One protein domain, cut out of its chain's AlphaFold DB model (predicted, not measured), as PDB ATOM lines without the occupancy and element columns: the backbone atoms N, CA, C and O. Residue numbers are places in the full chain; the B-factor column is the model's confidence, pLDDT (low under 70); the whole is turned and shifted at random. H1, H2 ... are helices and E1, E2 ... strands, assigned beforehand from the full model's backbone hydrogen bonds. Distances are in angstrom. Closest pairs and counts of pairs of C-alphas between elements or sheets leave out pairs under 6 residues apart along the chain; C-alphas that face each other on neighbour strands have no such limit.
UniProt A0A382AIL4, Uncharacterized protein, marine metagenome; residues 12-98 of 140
ATOM      1  N   GLU A  12     177.302 137.909 229.576       94.88
ATOM      2  CA  GLU A  12     178.707 138.153 229.237       94.88
ATOM      3  C   GLU A  12     178.981 137.971 227.751       94.88
ATOM      4  O   GLU A  12     179.788 138.692 227.167       94.88
ATOM      5  N   VAL A  13     178.290 137.021 227.117       92.75
ATOM      6  CA  VAL A  13     178.381 136.806 225.669       92.75
ATOM      7  C   VAL A  13     177.758 137.984 224.930       92.75
ATOM      8  O   VAL A  13     178.330 138.452 223.947       92.75
ATOM      9  N   LEU A  14     176.619 138.489 225.413       92.31
ATOM     10  CA  LEU A  14     175.979 139.680 224.852       92.31
ATOM     11  C   LEU A  14     176.837 140.940 225.038       92.31
ATOM     12  O   LEU A  14     176.968 141.729 224.106       92.31
ATOM     13  N   ALA A  15     177.435 141.120 226.220       92.25
ATOM     14  CA  ALA A  15     178.253 142.287 226.547       92.25
ATOM     15  C   ALA A  15     179.694 142.207 226.004       92.25
ATOM     16  O   ALA A  15     180.369 143.227 225.869       92.25
ATOM     17  N   GLY A  16     180.191 141.004 225.709       93.94
ATOM     18  CA  GLY A  16     181.586 140.746 225.343       93.94
ATOM     19  C   GLY A  16     182.573 140.807 226.517       93.94
ATOM     20  O   GLY A  16     183.784 140.794 226.292       93.94
ATOM     21  N   HIS A  17     182.087 140.896 227.757       95.00
ATOM     22  CA  HIS A  17     182.895 140.934 228.976       95.00
ATOM     23  C   HIS A  17     182.078 140.503 230.203       95.00
ATOM     24  O   HIS A  17     180.852 140.547 230.183       95.00
ATOM     25  N   SER A  18     182.759 140.161 231.301       96.25
ATOM     26  CA  SER A  18     182.127 139.971 232.611       96.25
ATOM     27  C   SER A  18     182.018 141.279 233.396       96.25
ATOM     28  O   SER A  18     182.760 142.236 233.155       96.25
ATOM     29  N   PHE A  19     181.130 141.319 234.381       98.19
ATOM     30  CA  PHE A  19     180.912 142.458 235.266       98.19
ATOM     31  C   PHE A  19     181.558 142.222 236.643       98.19
ATOM     32  O   PHE A  19     181.500 141.101 237.148       98.19
ATOM     33  N   PRO A  20     182.140 143.245 237.302       98.31
ATOM     34  CA  PRO A  20     182.837 143.065 238.582       98.31
ATOM     35  C   PRO A  20     182.000 142.391 239.678       98.31
ATOM     36  O   PRO A  20     182.487 141.495 240.360       98.31
ATOM     37  N   TYR A  21     180.720 142.750 239.798       98.25
ATOM     38  CA  TYR A  21     179.801 142.180 240.792       98.25
ATOM     39  C   TYR A  21     179.423 140.716 240.541       98.25
ATOM     40  O   TYR A  21     178.728 140.132 241.361       98.25
ATOM     41  N   GLN A  22     179.840 140.104 239.429       98.06
ATOM     42  CA  GLN A  22     179.719 138.653 239.260       98.06
ATOM     43  C   GLN A  22     180.806 137.901 240.037       98.06
ATOM     44  O   GLN A  22     180.648 136.718 240.311       98.06
ATOM     45  N   HIS A  23     181.908 138.574 240.380       98.50
ATOM     46  CA  HIS A  23     183.106 137.966 240.969       98.50
ATOM     47  C   HIS A  23     183.346 138.381 242.421       98.50
ATOM     48  O   HIS A  23     184.143 137.749 243.104       98.50
ATOM     49  N   ASP A  24     182.667 139.426 242.897       98.38
ATOM     50  CA  ASP A  24     182.840 139.953 244.250       98.38
ATOM     51  C   ASP A  24     181.489 140.296 244.893       98.38
ATOM     52  O   ASP A  24     180.809 141.246 244.490       98.38
ATOM     53  N   MET A  25     181.119 139.520 245.917       98.12
ATOM     54  CA  MET A  25     179.886 139.705 246.685       98.12
ATOM     55  C   MET A  25     179.852 141.059 247.404       98.12
ATOM     56  O   MET A  25     178.772 141.633 247.555       98.12
ATOM     57  N   ALA A  26     181.007 141.607 247.798       98.19
ATOM     58  CA  ALA A  26     181.081 142.879 248.520       98.19
ATOM     59  C   ALA A  26     180.537 144.056 247.691       98.19
ATOM     60  O   ALA A  26     180.119 145.075 248.231       98.19
ATOM     61  N   LEU A  27     180.485 143.911 246.362       98.19
ATOM     62  CA  LEU A  27     179.935 144.921 245.457       98.19
ATOM     63  C   LEU A  27     178.400 144.946 245.422       98.19
ATOM     64  O   LEU A  27     177.825 145.839 244.799       98.19
ATOM     65  N   VAL A  28     177.733 143.968 246.042       97.88
ATOM     66  CA  VAL A  28     176.265 143.851 246.044       97.88
ATOM     67  C   VAL A  28     175.669 143.594 247.422       97.88
ATOM     68  O   VAL A  28     174.478 143.825 247.606       97.88
ATOM     69  N   GLU A  29     176.447 143.114 248.397       96.25
ATOM     70  CA  GLU A  29     175.912 142.652 249.684       96.25
ATOM     71  C   GLU A  29     175.210 143.745 250.493       96.25
ATOM     72  O   GLU A  29     174.221 143.447 251.167       96.25
ATOM     73  N   ASP A  30     175.653 144.994 250.348       96.81
ATOM     74  CA  ASP A  30     175.091 146.163 251.026       96.81
ATOM     75  C   ASP A  30     173.899 146.787 250.284       96.81
ATOM     76  O   ASP A  30     173.301 147.745 250.776       96.81
ATOM     77  N   LEU A  31     173.518 146.264 249.111       96.88
ATOM     78  CA  LEU A  31     172.368 146.781 248.375       96.88
ATOM     79  C   LEU A  31     171.080 146.568 249.184       96.88
ATOM     80  O   LEU A  31     170.672 145.433 249.447       96.88
ATOM     81  N   ASP A  32     170.399 147.657 249.534       96.06
ATOM     82  CA  ASP A  32     169.066 147.590 250.123       96.06
ATOM     83  C   ASP A  32     168.036 147.306 249.020       96.06
ATOM     84  O   ASP A  32     167.679 148.176 248.226       96.06
ATOM     85  N   LEU A  33     167.550 146.062 248.966       94.75
ATOM     86  CA  LEU A  33     166.543 145.639 247.990       94.75
ATOM     87  C   LEU A  33     165.215 146.388 248.144       94.75
ATOM     88  O   LEU A  33     164.517 146.569 247.154       94.75
ATOM     89  N   LEU A  34     164.852 146.804 249.359       94.06
ATOM     90  CA  LEU A  34     163.617 147.541 249.604       94.06
ATOM     91  C   LEU A  34     163.739 148.981 249.103       94.06
ATOM     92  O   LEU A  34     162.775 149.541 248.590       94.06
ATOM     93  N   GLU A  35     164.909 149.595 249.257       92.69
ATOM     94  CA  GLU A  35     165.175 150.922 248.697       92.69
ATOM     95  C   GLU A  35     165.311 150.878 247.170       92.69
ATOM     96  O   GLU A  35     164.818 151.773 246.483       92.69
ATOM     97  N   ALA A  36     165.928 149.821 246.639       89.81
ATOM     98  CA  ALA A  36     166.134 149.640 245.208       89.81
ATOM     99  C   ALA A  36     164.840 149.312 244.440       89.81
ATOM    100  O   ALA A  36     164.801 149.470 243.216       89.81
ATOM    101  N   THR A  37     163.777 148.852 245.116       88.06
ATOM    102  CA  THR A  37     162.497 148.575 244.457       88.06
ATOM    103  C   THR A  37     161.565 149.788 244.427       88.06
ATOM    104  O   THR A  37     161.374 150.489 245.430       88.06
ATOM    105  N   PRO A  38     160.886 150.025 243.289       82.56
ATOM    106  CA  PRO A  38     159.915 151.103 243.175       82.56
ATOM    107  C   PRO A  38     158.800 150.963 244.212       82.56
ATOM    108  O   PRO A  38     158.149 149.924 244.320       82.56
ATOM    109  N   GLY A  39     158.554 152.032 244.970       85.25
ATOM    110  CA  GLY A  39     157.493 152.052 245.977       85.25
ATOM    111  C   GLY A  39     157.793 151.256 247.251       85.25
ATOM    112  O   GLY A  39     156.887 151.126 248.071       85.25
ATOM    113  N   LYS A  40     159.035 150.787 247.452       86.69
ATOM    114  CA  LYS A  40     159.443 149.986 248.618       86.69
ATOM    115  C   LYS A  40     158.622 148.710 248.766       86.69
ATOM    116  O   LYS A  40     158.116 148.399 249.844       86.69
ATOM    117  N   ASP A  41     158.471 147.992 247.661       88.44
ATOM    118  CA  ASP A  41     157.711 146.750 247.599       88.44
ATOM    119  C   ASP A  41     158.602 145.618 247.072       88.44
ATOM    120  O   ASP A  41     159.116 145.677 245.955       88.44
ATOM    121  N   LEU A  42     158.822 144.589 247.892       89.00
ATOM    122  CA  LEU A  42     159.624 143.423 247.511       89.00
ATOM    123  C   LEU A  42     158.860 142.441 246.617       89.00
ATOM    124  O   LEU A  42     159.501 141.574 246.028       89.00
ATOM    125  N   ASN A  43     157.538 142.590 246.454       87.50
ATOM    126  CA  ASN A  43     156.763 141.761 245.526       87.50
ATOM    127  C   ASN A  43     157.283 141.898 244.083       87.50
ATOM    128  O   ASN A  43     157.209 140.956 243.308       87.50
ATOM    129  N   TRP A  44     157.912 143.029 243.735       86.12
ATOM    130  CA  TRP A  44     158.605 143.208 242.451       86.12
ATOM    131  C   TRP A  44     159.726 142.196 242.191       86.12
ATOM    132  O   TRP A  44     160.109 142.004 241.039       86.12
ATOM    133  N   LEU A  45     160.279 141.603 243.252       90.62
ATOM    134  CA  LEU A  45     161.409 140.680 243.198       90.62
ATOM    135  C   LEU A  45     161.025 139.248 243.591       90.62
ATOM    136  O   LEU A  45     161.905 138.392 243.699       90.62
ATOM    137  N   GLU A  46     159.743 138.987 243.863       88.62
ATOM    138  CA  GLU A  46     159.289 137.705 244.414       88.62
ATOM    139  C   GLU A  46     159.597 136.530 243.484       88.62
ATOM    140  O   GLU A  46     159.946 135.452 243.955       88.62
ATOM    141  N   ASP A  47     159.554 136.782 242.177       91.38
ATOM    142  CA  ASP A  47     159.781 135.813 241.110       91.38
ATOM    143  C   ASP A  47     161.240 135.764 240.620       91.38
ATOM    144  O   ASP A  47     161.538 135.145 239.598       91.38
ATOM    145  N   ILE A  48     162.152 136.440 241.324       94.31
ATOM    146  CA  ILE A  48     163.593 136.355 241.091       94.31
ATOM    147  C   ILE A  48     164.174 135.349 242.079       94.31
ATOM    148  O   ILE A  48     164.135 135.556 243.299       94.31
ATOM    149  N   GLU A  49     164.753 134.289 241.526       96.94
ATOM    150  CA  GLU A  49     165.353 133.174 242.253       96.94
ATOM    151  C   GLU A  49     166.763 132.891 241.725       96.94
ATOM    152  O   GLU A  49     167.102 133.250 240.591       96.94
ATOM    153  N   LEU A  50     167.587 132.248 242.553       97.94
ATOM    154  CA  LEU A  50     168.845 131.683 242.088       97.94
ATOM    155  C   LEU A  50     168.546 130.468 241.204       97.94
ATOM    156  O   LEU A  50     167.878 129.524 241.621       97.94
ATOM    157  N   LEU A  51     169.067 130.500 239.987       96.69
ATOM    158  CA  LEU A  51     169.000 129.430 239.004       96.69
ATOM    159  C   LEU A  51     170.414 128.908 238.726       96.69
ATOM    160  O   LEU A  51     171.389 129.281 239.382       96.69
ATOM    161  N   GLU A  52     170.530 128.034 237.736       95.19
ATOM    162  CA  GLU A  52     171.798 127.471 237.293       95.19
ATOM    163  C   GLU A  52     171.868 127.505 235.764       95.19
ATOM    164  O   GLU A  52     170.910 127.127 235.091       95.19
ATOM    165  N   GLU A  53     173.010 127.933 235.229       93.31
ATOM    166  CA  GLU A  53     173.341 127.889 233.805       93.31
ATOM    167  C   GLU A  53     174.749 127.306 233.640       93.31
ATOM    168  O   GLU A  53     175.697 127.760 234.279       93.31
ATOM    169  N   ASP A  54     174.913 126.289 232.791       90.31
ATOM    170  CA  ASP A  54     176.191 125.582 232.596       90.31
ATOM    171  C   ASP A  54     176.854 125.071 233.903       90.31
ATOM    172  O   ASP A  54     178.081 125.059 234.020       90.31
ATOM    173  N   ASN A  55     176.074 124.586 234.880       92.06
ATOM    174  CA  ASN A  55     176.551 124.211 236.228       92.06
ATOM    175  C   ASN A  55     177.150 125.390 237.021       92.06
ATOM    176  O   ASN A  55     177.977 125.191 237.911       92.06
ATOM    177  N   THR A  56     176.779 126.622 236.669       94.81
ATOM    178  CA  THR A  56     177.177 127.849 237.364       94.81
ATOM    179  C   THR A  56     175.931 128.520 237.935       94.81
ATOM    180  O   THR A  56     174.953 128.673 237.198       94.81
ATOM    181  N   PRO A  57     175.931 128.950 239.210       97.75
ATOM    182  CA  PRO A  57     174.835 129.735 239.764       97.75
ATOM    183  C   PRO A  57     174.575 130.974 238.905       97.75
ATOM    184  O   PRO A  57     175.512 131.664 238.502       97.75
ATOM    185  N   ALA A  58     173.316 131.258 238.599       97.56
ATOM    186  CA  ALA A  58     172.952 132.362 237.723       97.56
ATOM    187  C   ALA A  58     171.597 132.955 238.099       97.56
ATOM    188  O   ALA A  58     170.743 132.289 238.675       97.56
ATOM    189  N   VAL A  59     171.378 134.213 237.734       97.69
ATOM    190  CA  VAL A  59     170.073 134.874 237.826       97.69
ATOM    191  C   VAL A  59     169.594 135.248 236.425       97.69
ATOM    192  O   VAL A  59     170.392 135.645 235.577       97.69
ATOM    193  N   PHE A  60     168.300 135.083 236.155       96.31
ATOM    194  CA  PHE A  60     167.732 135.373 234.838       96.31
ATOM    195  C   PHE A  60     167.353 136.852 234.709       96.31
ATOM    196  O   PHE A  60     166.501 137.353 235.444       96.31
ATOM    197  N   ASP A  61     167.951 137.545 233.741       94.62
ATOM    198  CA  ASP A  61     167.578 138.904 233.368       94.62
ATOM    199  C   ASP A  61     166.508 138.890 232.270       94.62
ATOM    200  O   ASP A  61     166.778 138.649 231.089       94.62
ATOM    201  N   ARG A  62     165.275 139.240 232.648       90.25
ATOM    202  CA  ARG A  62     164.144 139.355 231.718       90.25
ATOM    203  C   ARG A  62     164.283 140.493 230.704       90.25
ATOM    204  O   ARG A  62     163.665 140.407 229.646       90.25
ATOM    205  N   TYR A  63     165.060 141.546 230.981       87.56
ATOM    206  CA  TYR A  63     165.227 142.651 230.026       87.56
ATOM    207  C   TYR A  63     166.007 142.215 228.786       87.56
ATOM    208  O   TYR A  63     165.686 142.640 227.675       87.56
ATOM    209  N   SER A  64     167.011 141.359 228.966       91.12
ATOM    210  CA  SER A  64     167.838 140.822 227.882       91.12
ATOM    211  C   SER A  64     167.478 139.386 227.481       91.12
ATOM    212  O   SER A  64     167.963 138.912 226.455       91.12
ATOM    213  N   ASN A  65     166.608 138.710 228.242       91.94
ATOM    214  CA  ASN A  65     166.359 137.265 228.158       91.94
ATOM    215  C   ASN A  65     167.665 136.461 228.211       91.94
ATOM    216  O   ASN A  65     167.895 135.578 227.383       91.94
ATOM    217  N   SER A  66     168.531 136.800 229.168       94.44
ATOM    218  CA  SER A  66     169.837 136.167 229.336       94.44
ATOM    219  C   SER A  66     170.112 135.782 230.786       94.44
ATOM    220  O   SER A  66     169.499 136.315 231.712       94.44
ATOM    221  N   PHE A  67     171.024 134.832 230.987       96.56
ATOM    222  CA  PHE A  67     171.519 134.475 232.312       96.56
ATOM    223  C   PHE A  67     172.731 135.321 232.687       96.56
ATOM    224  O   PHE A  67     173.664 135.478 231.901       96.56
ATOM    225  N   LEU A  68     172.728 135.814 233.922       97.50
ATOM    226  CA  LEU A  68     173.846 136.495 234.556       97.50
ATOM    227  C   LEU A  68     174.460 135.557 235.599       97.50
ATOM    228  O   LEU A  68     173.868 135.319 236.655       97.50
ATOM    229  N   LYS A  69     175.631 134.999 235.285       97.81
ATOM    230  CA  LYS A  69     176.345 134.047 236.147       97.81
ATOM    231  C   LYS A  69     176.958 134.722 237.376       97.81
ATOM    232  O   LYS A  69     177.313 135.900 237.336       97.81
ATOM    233  N   ILE A  70     177.097 133.959 238.456       98.38
ATOM    234  CA  ILE A  70     177.691 134.366 239.732       98.38
ATOM    235  C   ILE A  70     178.864 133.423 240.030       98.38
ATOM    236  O   ILE A  70     178.696 132.206 240.070       98.38
ATOM    237  N   TYR A  71     180.054 133.989 240.233       98.25
ATOM    238  CA  TYR A  71     181.325 133.261 240.352       98.25
ATOM    239  C   TYR A  71     181.946 133.302 241.750       98.25
ATOM    240  O   TYR A  71     183.055 132.807 241.945       98.25
ATOM    241  N   PHE A  72     181.252 133.886 242.723       98.31
ATOM    242  CA  PHE A  72     181.636 133.831 244.130       98.31
ATOM    243  C   PHE A  72     180.766 132.827 244.895       98.31
ATOM    244  O   PHE A  72     179.666 132.475 244.467       98.31
ATOM    245  N   GLU A  73     181.261 132.364 246.043       97.75
ATOM    246  CA  GLU A  73     180.498 131.473 246.919       97.75
ATOM    247  C   GLU A  73     179.302 132.212 247.524       97.75
ATOM    248  O   GLU A  73     179.455 133.238 248.188       97.75
ATOM    249  N   ILE A  74     178.102 131.675 247.301       97.94
ATOM    250  CA  ILE A  74     176.869 132.228 247.856       97.94
ATOM    251  C   ILE A  74     176.628 131.585 249.229       97.94
ATOM    252  O   ILE A  74     176.589 130.356 249.314       97.94
ATOM    253  N   PRO A  75     176.459 132.372 250.310       97.75
ATOM    254  CA  PRO A  75     176.168 131.821 251.629       97.75
ATOM    255  C   PRO A  75     174.852 131.033 251.650       97.75
ATOM    256  O   PRO A  75     173.838 131.508 251.133       97.75
ATOM    257  N   GLU A  76     174.862 129.868 252.303       97.75
ATOM    258  CA  GLU A  76     173.674 129.018 252.466       97.75
ATOM    259  C   GLU A  76     172.517 129.803 253.109       97.75
ATOM    260  O   GLU A  76     172.695 130.511 254.106       97.75
ATOM    261  N   GLY A  77     171.324 129.688 252.526       97.81
ATOM    262  CA  GLY A  77     170.116 130.389 252.963       97.81
ATOM    263  C   GLY A  77     169.994 131.836 252.472       97.81
ATOM    264  O   GLY A  77     169.009 132.503 252.804       97.81
ATOM    265  N   ARG A  78     170.964 132.344 251.697       97.69
ATOM    266  CA  ARG A  78     170.937 133.687 251.081       97.69
ATOM    267  C   ARG A  78     170.875 133.652 249.554       97.69
ATOM    268  O   ARG A  78     171.066 134.680 248.910       97.69
ATOM    269  N   GLU A  79     170.569 132.508 248.957       97.94
ATOM    270  CA  GLU A  79     170.632 132.262 247.515       97.94
ATOM    271  C   GLU A  79     169.786 133.259 246.716       97.94
ATOM    272  O   GLU A  79     170.304 134.013 245.890       97.94
ATOM    273  N   ASN A  80     168.490 133.329 247.024       97.94
ATOM    274  CA  ASN A  80     167.564 134.229 246.335       97.94
ATOM    275  C   ASN A  80     167.826 135.701 246.674       97.94
ATOM    276  O   ASN A  80     167.638 136.573 245.831       97.94
ATOM    277  N   GLU A  81     168.272 135.998 247.899       97.50
ATOM    278  CA  GLU A  81     168.646 137.358 248.295       97.50
ATOM    279  C   GLU A  81     169.811 137.870 247.440       97.50
ATOM    280  O   GLU A  81     169.730 138.953 246.864       97.50
ATOM    281  N   ILE A  82     170.874 137.074 247.315       98.19
ATOM    282  CA  ILE A  82     172.062 137.421 246.538       98.19
ATOM    283  C   ILE A  82     171.749 137.471 245.041       98.19
ATOM    284  O   ILE A  82     172.162 138.423 244.383       98.19
ATOM    285  N   ALA A  83     170.966 136.529 244.508       98.06
ATOM    286  CA  ALA A  83     170.522 136.568 243.112       98.06
ATOM    287  C   ALA A  83     169.789 137.881 242.782       98.06
ATOM    288  O   ALA A  83     170.103 138.548 241.794       98.06
ATOM    289  N   ARG A  84     168.864 138.304 243.657       97.75
ATOM    290  CA  ARG A  84     168.160 139.590 243.537       97.75
ATOM    291  C   ARG A  84     169.122 140.766 243.585       97.75
ATOM    292  O   ARG A  84     169.010 141.654 242.750       97.75
ATOM    293  N   LYS A  85     170.073 140.771 244.524       98.06
ATOM    294  CA  LYS A  85     171.057 141.855 244.659       98.06
ATOM    295  C   LYS A  85     171.930 141.989 243.415       98.06
ATOM    296  O   LYS A  85     172.071 143.088 242.890       98.06
ATOM    297  N   VAL A  86     172.425 140.872 242.886       98.31
ATOM    298  CA  VAL A  86     173.206 140.839 241.644       98.31
ATOM    299  C   VAL A  86     172.395 141.372 240.456       98.31
ATOM    300  O   VAL A  86     172.876 142.254 239.743       98.31
ATOM    301  N   LEU A  87     171.156 140.900 240.260       97.31
ATOM    302  CA  LEU A  87     170.307 141.377 239.163       97.31
ATOM    303  C   LEU A  87     169.953 142.862 239.315       97.31
ATOM    304  O   LEU A  87     170.027 143.610 238.343       97.31
ATOM    305  N   MET A  88     169.612 143.318 240.520       96.06
ATOM    306  CA  MET A  88     169.286 144.724 240.760       96.06
ATOM    307  C   MET A  88     170.480 145.636 240.482       96.06
ATOM    308  O   MET A  88     170.331 146.613 239.750       96.06
ATOM    309  N   THR A  89     171.679 145.280 240.951       97.50
ATOM    310  CA  THR A  89     172.908 146.007 240.602       97.50
ATOM    311  C   THR A  89     173.132 146.030 239.087       97.50
ATOM    312  O   THR A  89     173.459 147.078 238.528       97.50
ATOM    313  N   HIS A  90     172.906 144.912 238.392       97.12
ATOM    314  CA  HIS A  90     173.028 144.833 236.934       97.12
ATOM    315  C   HIS A  90     172.060 145.778 236.201       97.12
ATOM    316  O   HIS A  90     172.468 146.484 235.275       97.12
ATOM    317  N   LEU A  91     170.800 145.841 236.638       95.00
ATOM    318  CA  LEU A  91     169.773 146.709 236.055       95.00
ATOM    319  C   LEU A  91     170.013 148.191 236.366       95.00
ATOM    320  O   LEU A  91     169.921 149.023 235.465       95.00
ATOM    321  N   MET A  92     170.362 148.526 237.611       94.62
ATOM    322  CA  MET A  92     170.606 149.907 238.047       94.62
ATOM    323  C   MET A  92     171.835 150.529 237.378       94.62
ATOM    324  O   MET A  92     171.847 151.726 237.111       94.62
ATOM    325  N   LEU A  93     172.855 149.722 237.070       95.38
ATOM    326  CA  LEU A  93     174.028 150.168 236.309       95.38
ATOM    327  C   LEU A  93     173.779 150.233 234.793       95.38
ATOM    328  O   LEU A  93     174.668 150.640 234.052       95.38
ATOM    329  N   GLY A  94     172.596 149.825 234.320       94.81
ATOM    330  CA  GLY A  94     172.262 149.801 232.896       94.81
ATOM    331  C   GLY A  94     173.023 148.743 232.096       94.81
ATOM    332  O   GLY A  94     173.145 148.856 230.879       94.81
ATOM    333  N   ASN A  95     173.536 147.711 232.769       96.25
ATOM    334  CA  ASN A  95     174.370 146.682 232.149       96.25
ATOM    335  C   ASN A  95     173.561 145.608 231.418       96.25
ATOM    336  O   ASN A  95     174.134 144.864 230.624       96.25
ATOM    337  N   SER A  96     172.247 145.539 231.653       95.06
ATOM    338  CA  SER A  96     171.377 144.677 230.857       95.06
ATOM    339  C   SER A  96     171.464 145.070 229.394       95.06
ATOM    340  O   SER A  96     171.207 146.217 229.026       95.06
ATOM    341  N   TYR A  97     171.770 144.097 228.540       93.56
ATOM    342  CA  TYR A  97     171.873 144.334 227.105       93.56
ATOM    343  C   TYR A  97     170.571 144.920 226.531       93.56
ATOM    344  O   TYR A  97     170.599 145.801 225.675       93.56
ATOM    345  N   GLY A  98     169.414 144.513 227.069       91.56
ATOM    346  CA  GLY A  98     168.119 145.084 226.697       91.56
ATOM    347  C   GLY A  98     167.991 146.574 227.032       91.56
ATOM    348  O   GLY A  98     167.347 147.309 226.285       91.56
TER     349      GLY A  98
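AT A GLANCE: This is residues 12 to 98 of the 140 residues of an uncharacterized protein of marine metagenome (UniProt A0A382AIL4). One long helix, H4, makes the core, with a small sheet of three strands, E1, E2 and E3, packed slantwise over one side of it and the long link of residues 16 to 32 wrapping round the other side. The short helices H2 and H3 sit together at the end of the domain far from the short helix H1, which only grazes the sheet. The printed part has 87 residues, with four named helices and three named strands in the order H1, H2, H3, E1, E2, E3, H4; the sheet, in the order E1, E2, E3, is antiparallel. The class is mixed, helices and strands, with under half of the residues in named elements. The whole is compact, with a radius of gyration of the C-alphas of 12.0 A, and rounded, with spans of 33 by 30 by 21 A.

IN THESE COORDINATES: H1 is residues 12 to 15, 5.0 A long, and begins at C-alpha 12 at (178.707, 138.153, 229.237). H2 is residues 33 to 36, 4.9 A, and H3 is residues 42 to 45, 5.4 A. E1 is residues 51 to 53, 6.9 A; E2, residues 56 to 61, 15.2 A; E3, residues 66 to 69, 9.7 A. H4, residues 79 to 92, is 20.0 A long and ends at C-alpha 92 at (170.606, 149.907, 238.047).

HOW THE PARTS SIT: The sheet is a meander, each strand the antiparallel neighbour of the one before. E1 and E2 form a hairpin, with N 51 and O 58 at 2.8 A. E2 and E3 form another, with N 61 and O 66 at 2.8 A. The pairing is staggered: E2 pairs with E1 over residues 56 to 58 and with E3 over residues 58 to 61. H4 is on the sheet at a height of 9.2 A, in two layers, a helix on one face of a sheet. On the local plane it stands at 48 degrees to E2, slantwise to the strands; the closest C-alphas of H4 and E2, those of Ala 83 and Val 59, are 5.6 A apart. H2 touches H4, at its residues 84 to 88 alone; the closest C-alphas, of Leu 33 and Lys 85, are 6.8 A apart. H3 is close to H4 but not clearly touching, with the C-alphas of Leu 45 and Arg 84 closest at 6.8 A. H1 only grazes the sheet with residues 12 to 14, and H1 and H4 are apart. In H4 every O i to N i+4 pair is within hydrogen-bond range; H1, H2 and H3 are too short for such a pair.

THE WHOLE: The two C-alphas farthest apart, those of Gly 39 and Asn 55, are 35.1 A apart. The link from H1 to H2 is long, and the printed part has no cut. The mean pLDDT of the printed part is 94.9, and no printed residue is under 70.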